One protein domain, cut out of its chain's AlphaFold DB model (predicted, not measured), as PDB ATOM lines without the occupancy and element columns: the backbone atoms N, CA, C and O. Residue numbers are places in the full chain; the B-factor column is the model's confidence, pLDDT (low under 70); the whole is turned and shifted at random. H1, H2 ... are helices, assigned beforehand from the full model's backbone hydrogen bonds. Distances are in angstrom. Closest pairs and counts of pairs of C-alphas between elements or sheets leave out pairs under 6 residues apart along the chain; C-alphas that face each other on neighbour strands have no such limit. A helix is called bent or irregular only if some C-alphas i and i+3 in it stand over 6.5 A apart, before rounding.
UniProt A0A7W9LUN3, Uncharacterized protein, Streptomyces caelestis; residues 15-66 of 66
ATOM      1  N   TRP A  15     -39.418  43.059  47.562       86.88
ATOM      2  CA  TRP A  15     -39.260  42.314  46.311       86.88
ATOM      3  C   TRP A  15     -38.467  43.135  45.298       86.88
ATOM      4  O   TRP A  15     -38.779  44.307  45.078       86.88
ATOM      5  N   ARG A  16     -37.482  42.512  44.640       85.69
ATOM      6  CA  ARG A  16     -36.694  43.135  43.571       85.69
ATOM      7  C   ARG A  16     -36.645  42.227  42.335       85.69
ATOM      8  O   ARG A  16     -36.129  41.113  42.435       85.69
ATOM      9  N   PRO A  17     -37.133  42.682  41.166       87.56
ATOM     10  CA  PRO A  17     -36.898  41.984  39.907       87.56
ATOM     11  C   PRO A  17     -35.393  41.910  39.640       87.56
ATOM     12  O   PRO A  17     -34.726  42.942  39.615       87.56
ATOM     13  N   THR A  18     -34.868  40.699  39.477       88.12
ATOM     14  CA  THR A  18     -33.423  40.452  39.385       88.12
ATOM     15  C   THR A  18     -33.140  39.569  38.178       88.12
ATOM     16  O   THR A  18     -33.706  38.486  38.054       88.12
ATOM     17  N   GLY A  19     -32.289  40.047  37.269       89.69
ATOM     18  CA  GLY A  19     -31.900  39.296  36.074       89.69
ATOM     19  C   GLY A  19     -30.782  38.275  36.343       89.69
ATOM     20  O   GLY A  19     -30.119  38.356  37.377       89.69
ATOM     21  N   PRO A  20     -30.492  37.363  35.393       91.06
ATOM     22  CA  PRO A  20     -29.510  36.289  35.584       91.06
ATOM     23  C   PRO A  20     -28.112  36.778  35.984       91.06
ATOM     24  O   PRO A  20     -27.546  36.283  36.952       91.06
ATOM     25  N   LYS A  21     -27.594  37.814  35.309       89.88
ATOM     26  CA  LYS A  21     -26.272  38.393  35.614       89.88
ATOM     27  C   LYS A  21     -26.191  38.970  37.026       89.88
ATOM     28  O   LYS A  21     -25.149  38.906  37.661       89.88
ATOM     29  N   GLU A  22     -27.277  39.569  37.506       90.00
ATOM     30  CA  GLU A  22     -27.314  40.138  38.853       90.00
ATOM     31  C   GLU A  22     -27.470  39.041  39.912       90.00
ATOM     32  O   GLU A  22     -26.840  39.123  40.963       90.00
ATOM     33  N   LEU A  23     -28.229  37.976  39.620       92.12
ATOM     34  CA  LEU A  23     -28.318  36.802  40.493       92.12
ATOM     35  C   LEU A  23     -26.955  36.133  40.705       92.12
ATOM     36  O   LEU A  23     -26.671  35.703  41.820       92.12
ATOM     37  N   ASP A  24     -26.108  36.064  39.678       94.00
ATOM     38  CA  ASP A  24     -24.750  35.521  39.813       94.00
ATOM     39  C   ASP A  24     -23.902  36.341  40.790       94.00
ATOM     40  O   ASP A  24     -23.270  35.784  41.684       94.00
ATOM     41  N   LEU A  25     -23.984  37.667  40.719       92.56
ATOM     42  CA  LEU A  25     -23.288  38.550  41.653       92.56
ATOM     43  C   LEU A  25     -23.829  38.435  43.091       92.56
ATOM     44  O   LEU A  25     -23.059  38.460  44.048       92.56
ATOM     45  N   VAL A  26     -25.142  38.263  43.278       93.75
ATOM     46  CA  VAL A  26     -25.723  38.013  44.615       93.75
ATOM     47  C   VAL A  26     -25.226  36.680  45.191       93.75
ATOM     48  O   VAL A  26     -24.952  36.592  46.390       93.75
ATOM     49  N   ARG A  27     -25.060  35.650  44.347       95.31
ATOM     50  CA  ARG A  27     -24.477  34.357  44.748       95.31
ATOM     51  C   ARG A  27     -23.022  34.500  45.184       95.31
ATOM     52  O   ARG A  27     -22.640  33.898  46.184       95.31
ATOM     53  N   GLU A  28     -22.230  35.303  44.475       96.31
ATOM     54  CA  GLU A  28     -20.838  35.604  44.847       96.31
ATOM     55  C   GLU A  28     -20.734  36.312  46.209       96.31
ATOM     56  O   GLU A  28     -19.756  36.125  46.931       96.31
ATOM     57  N   LEU A  29     -21.769  37.060  46.599       94.69
ATOM     58  CA  LEU A  29     -21.895  37.725  47.902       94.69
ATOM     59  C   LEU A  29     -22.535  36.835  48.989       94.69
ATOM     60  O   LEU A  29     -23.028  37.343  50.000       94.69
ATOM     61  N   ASP A  30     -22.574  35.514  48.777       96.62
ATOM     62  CA  ASP A  30     -23.214  34.517  49.652       96.62
ATOM     63  C   ASP A  30     -24.657  34.891  50.041       96.62
ATOM     64  O   ASP A  30     -25.121  34.558  51.127       96.62
ATOM     65  N   TRP A  31     -25.387  35.593  49.167       96.00
ATOM     66  CA  TRP A  31     -26.762  36.040  49.412       96.00
ATOM     67  C   TRP A  31     -26.934  37.028  50.576       96.00
ATOM     68  O   TRP A  31     -28.050  37.195  51.059       96.00
ATOM     69  N   HIS A  32     -25.881  37.704  51.035       95.38
ATOM     70  CA  HIS A  32     -25.983  38.660  52.152       95.38
ATOM     71  C   HIS A  32     -25.990  40.126  51.713       95.38
ATOM     72  O   HIS A  32     -26.167  41.017  52.540       95.38
ATOM     73  N   ALA A  33     -25.803  40.395  50.423       92.62
ATOM     74  CA  ALA A  33     -25.738  41.749  49.902       92.62
ATOM     75  C   ALA A  33     -26.197  41.810  48.447       92.62
ATOM     76  O   ALA A  33     -26.066  40.850  47.685       92.62
ATOM     77  N   TRP A  34     -26.699  42.977  48.055       90.69
ATOM     78  CA  TRP A  34     -26.852  43.322  46.651       90.69
ATOM     79  C   TRP A  34     -25.536  43.876  46.105       90.69
ATOM     80  O   TRP A  34     -24.894  44.689  46.781       90.69
ATOM     81  N   PRO A  35     -25.137  43.483  44.885       88.75
ATOM     82  CA  PRO A  35     -23.947  44.023  44.249       88.75
ATOM     83  C   PRO A  35     -24.144  45.492  43.843       88.75
ATOM     84  O   PRO A  35     -25.283  45.945  43.663       88.75
ATOM     85  N   PRO A  36     -23.043  46.238  43.628       82.31
ATOM     86  CA  PRO A  36     -23.080  47.504  42.905       82.31
ATOM     87  C   PRO A  36     -23.845  47.345  41.592       82.31
ATOM     88  O   PRO A  36     -23.732  46.320  40.917       82.31
ATOM     89  N   ARG A  37     -24.652  48.344  41.226       73.00
ATOM     90  CA  ARG A  37     -25.511  48.210  40.046       73.00
ATOM     91  C   ARG A  37     -24.732  47.996  38.764       73.00
ATOM     92  O   ARG A  37     -23.688  48.599  38.537       73.00
ATOM     93  N   LEU A  38     -25.371  47.261  37.864       67.00
ATOM     94  CA  LEU A  38     -25.079  47.327  36.442       67.00
ATOM     95  C   LEU A  38     -25.553  48.689  35.898       67.00
ATOM     96  O   LEU A  38     -26.648  49.143  36.234       67.00
ATOM     97  N   LEU A  39     -24.735  49.325  35.051       61.41
ATOM     98  CA  LEU A  39     -24.931  50.668  34.455       61.41
ATOM     99  C   LEU A  39     -26.293  50.890  33.763       61.41
ATOM    100  O   LEU A  39     -26.672  52.020  33.478       61.41
ATOM    101  N   GLU A  40     -27.011  49.812  33.484       64.88
ATOM    102  CA  GLU A  40     -28.259  49.742  32.727       64.88
ATOM    103  C   GLU A  40     -29.536  49.831  33.595       64.88
ATOM    104  O   GLU A  40     -30.633  49.908  33.045       64.88
ATOM    105  N   GLN A  41     -29.439  49.858  34.936       63.78
ATOM    106  CA  GLN A  41     -30.621  49.910  35.817       63.78
ATOM    107  C   GLN A  41     -31.048  51.345  36.223       63.78
ATOM    108  O   GLN A  41     -30.192  52.125  36.644       63.78
ATOM    109  N   PRO A  42     -32.359  51.699  36.195       61.47
ATOM    110  CA  PRO A  42     -32.792  53.101  36.226       61.47
ATOM    111  C   PRO A  42     -32.588  53.963  37.483       61.47
ATOM    112  O   PRO A  42     -32.647  55.161  37.285       61.47
ATOM    113  N   ILE A  43     -32.373  53.489  38.723       59.38
ATOM    114  CA  ILE A  43     -32.097  54.344  39.922       59.38
ATOM    115  C   ILE A  43     -31.607  53.481  41.112       59.38
ATOM    116  O   ILE A  43     -31.897  52.288  41.135       59.38
ATOM    117  N   PHE A  44     -30.886  54.125  42.064       60.62
ATOM    118  CA  PHE A  44     -30.667  53.853  43.525       60.62
ATOM    119  C   PHE A  44     -29.192  53.903  44.040       60.62
ATOM    120  O   PHE A  44     -28.831  53.177  44.962       60.62
ATOM    121  N   ALA A  45     -28.236  54.591  43.394       55.56
ATOM    122  CA  ALA A  45     -26.804  54.317  43.675       55.56
ATOM    123  C   ALA A  45     -26.357  54.894  45.020       55.56
ATOM    124  O   ALA A  45     -25.359  54.465  45.581       55.56
ATOM    125  N   GLU A  46     -27.132  55.839  45.528       58.81
ATOM    126  CA  GLU A  46     -26.695  56.735  46.582       58.81
ATOM    127  C   GLU A  46     -26.819  56.108  47.980       58.81
ATOM    128  O   GLU A  46     -26.247  56.640  48.920       58.81
ATOM    129  N   GLU A  47     -27.471  54.942  48.118       76.94
ATOM    130  CA  GLU A  47     -27.728  54.305  49.423       76.94
ATOM    131  C   GLU A  47     -27.485  52.777  49.449       76.94
ATOM    132  O   GLU A  47     -27.994  52.090  50.332       76.94
ATOM    133  N   LEU A  48     -26.729  52.195  48.502       83.06
ATOM    134  CA  LEU A  48     -26.532  50.731  48.455       83.06
ATOM    135  C   LEU A  48     -25.811  50.180  49.696       83.06
ATOM    136  O   LEU A  48     -26.221  49.153  50.232       83.06
ATOM    137  N   ASP A  49     -24.758  50.856  50.156       85.00
ATOM    138  CA  ASP A  49     -24.021  50.438  51.353       85.00
ATOM    139  C   ASP A  49     -24.912  50.500  52.600       85.00
ATOM    140  O   ASP A  49     -24.951  49.561  53.395       85.00
ATOM    141  N   GLU A  50     -25.694  51.573  52.737       87.00
ATOM    142  CA  GLU A  50     -26.640  51.742  53.841       87.00
ATOM    143  C   GLU A  50     -27.782  50.716  53.778       87.00
ATOM    144  O   GLU A  50     -28.227  50.201  54.807       87.00
ATOM    145  N   PHE A  51     -28.241  50.377  52.572       87.25
ATOM    146  CA  PHE A  51     -29.218  49.319  52.345       87.25
ATOM    147  C   PHE A  51     -28.664  47.950  52.752       87.25
ATOM    148  O   PHE A  51     -29.305  47.241  53.528       87.25
ATOM    149  N   ASN A  52     -27.468  47.587  52.277       89.88
ATOM    150  CA  ASN A  52     -26.833  46.305  52.592       89.88
ATOM    151  C   ASN A  52     -26.555  46.170  54.096       89.88
ATOM    152  O   ASN A  52     -26.772  45.101  54.658       89.88
ATOM    153  N   ALA A  53     -26.186  47.261  54.776       90.88
ATOM    154  CA  ALA A  53     -26.012  47.279  56.230       90.88
ATOM    155  C   ALA A  53     -27.307  46.983  57.016       90.88
ATOM    156  O   ALA A  53     -27.242  46.616  58.190       90.88
ATOM    157  N   ARG A  54     -28.483  47.139  56.391       90.31
ATOM    158  CA  ARG A  54     -29.796  46.840  56.989       90.31
ATOM    159  C   ARG A  54     -30.328  45.448  56.653       90.31
ATOM    160  O   ARG A  54     -31.371  45.073  57.191       90.31
ATOM    161  N   ILE A  55     -29.662  44.686  55.784       90.75
ATOM    162  CA  ILE A  55     -30.071  43.313  55.476       90.75
ATOM    163  C   ILE A  55     -29.861  42.447  56.719       90.75
ATOM    164  O   ILE A  55     -28.800  42.444  57.338       90.75
ATOM    165  N   VAL A  56     -30.897  41.691  57.072       92.00
ATOM    166  CA  VAL A  56     -30.858  40.722  58.163       92.00
ATOM    167  C   VAL A  56     -31.069  39.339  57.564       92.00
ATOM    168  O   VAL A  56     -32.123  39.063  56.998       92.00
ATOM    169  N   GLY A  57     -30.074  38.464  57.706       91.00
ATOM    170  CA  GLY A  57     -30.111  37.116  57.138       91.00
ATOM    171  C   GLY A  57     -29.758  37.074  55.648       91.00
ATOM    172  O   GLY A  57     -29.027  37.931  55.155       91.00
ATOM    173  N   ARG A  58     -30.249  36.042  54.952       94.88
ATOM    174  CA  ARG A  58     -29.978  35.794  53.528       94.88
ATOM    175  C   ARG A  58     -31.114  36.303  52.647       94.88
ATOM    176  O   ARG A  58     -32.284  36.197  53.003       94.88
ATOM    177  N   ILE A  59     -30.754  36.808  51.476       94.31
ATOM    178  CA  ILE A  59     -31.662  37.089  50.367       94.31
ATOM    179  C   ILE A  59     -32.174  35.753  49.816       94.31
ATOM    180  O   ILE A  59     -31.401  34.821  49.603       94.31
ATOM    181  N   GLU A  60     -33.476  35.676  49.548       94.38
ATOM    182  CA  GLU A  60     -34.136  34.470  49.051       94.38
ATOM    183  C   GLU A  60     -34.735  34.707  47.659       94.38
ATOM    184  O   GLU A  60     -35.419  35.705  47.419       94.38
ATOM    185  N   LEU A  61     -34.514  33.763  46.737       93.81
ATOM    186  CA  LEU A  61     -35.246  33.716  45.472       93.81
ATOM    187  C   LEU A  61     -36.619  33.096  45.722       93.81
ATOM    188  O   LEU A  61     -36.723  31.923  46.071       93.81
ATOM    189  N   VAL A  62     -37.674  33.874  45.506       93.12
ATOM    190  CA  VAL A  62     -39.046  33.421  45.792       93.12
ATOM    191  C   VAL A  62     -39.838  33.025  44.560       93.12
ATOM    192  O   VAL A  62     -40.861  32.351  44.675       93.12
ATOM    193  N   HIS A  63     -39.405  33.487  43.388       93.31
ATOM    194  CA  HIS A  63     -40.086  33.237  42.132       93.31
ATOM    195  C   HIS A  63     -39.135  33.426  40.953       93.31
ATOM    196  O   HIS A  63     -38.352  34.376  40.931       93.31
ATOM    197  N   GLU A  64     -39.252  32.542  39.968       92.19
ATOM    198  CA  GLU A  64     -38.544  32.589  38.692       92.19
ATOM    199  C   GLU A  64     -39.586  32.626  37.569       92.19
ATOM    200  O   GLU A  64     -40.573  31.892  37.612       92.19
ATOM    201  N   PHE A  65     -39.387  33.507  36.589       88.31
ATOM    202  CA  PHE A  65     -40.241  33.619  35.407       88.31
ATOM    203  C   PHE A  65     -39.493  33.032  34.201       88.31
ATOM    204  O   PHE A  65     -38.305  33.311  34.034       88.31
ATOM    205  N   HIS A  66     -40.190  32.247  33.373       82.94
ATOM    206  CA  HIS A  66     -39.675  31.643  32.137       82.94
ATOM    207  C   HIS A  66     -40.342  32.249  30.902       82.94
ATOM    208  O   HIS A  66     -41.551  32.569  30.992       82.94
TER     209      HIS A  66
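AT A GLANCE: This is residues 15 to 66 of the 66 residues of an uncharacterized protein of Streptomyces caelestis (UniProt A0A7W9LUN3). This is a small domain with little regular structure: two short helices, H1 and H2, set apart, with the long link of residues 29 to 44 running between them. After H2, residues 53 to 66 fold back past H1 and end far from H2. The printed part has 52 residues, of which 17 are in the two helices, H1 then H2; there is no named strand and the class is all helix. It is compact, with a radius of gyration of the C-alphas of 11.1 A, and spans 32 by 27 by 19 A.

IN THESE COORDINATES: H1 is residues 20 to 28, 12.7 A long, beginning at C-alpha 20 (-29.510, 36.289, 35.584). H2 is residues 45 to 52, 12.0 A long, ending at C-alpha 52 (-26.833, 46.305, 52.592).

HOW THE PARTS SIT: H1 and H2 are apart. Every O i to N i+4 pair in H1 is within hydrogen-bond range, and 2 of 4 in H2, which is irregular: C-alphas 46 and 49 are 8.3 A apart.

THE WHOLE: The C-alphas farthest apart, those of Glu 50 and His 66, are 32.3 A apart. The printed part has no cut. The link from H1 to H2 is long, with 16 residues. Residues 38 to 46 have pLDDT under 70.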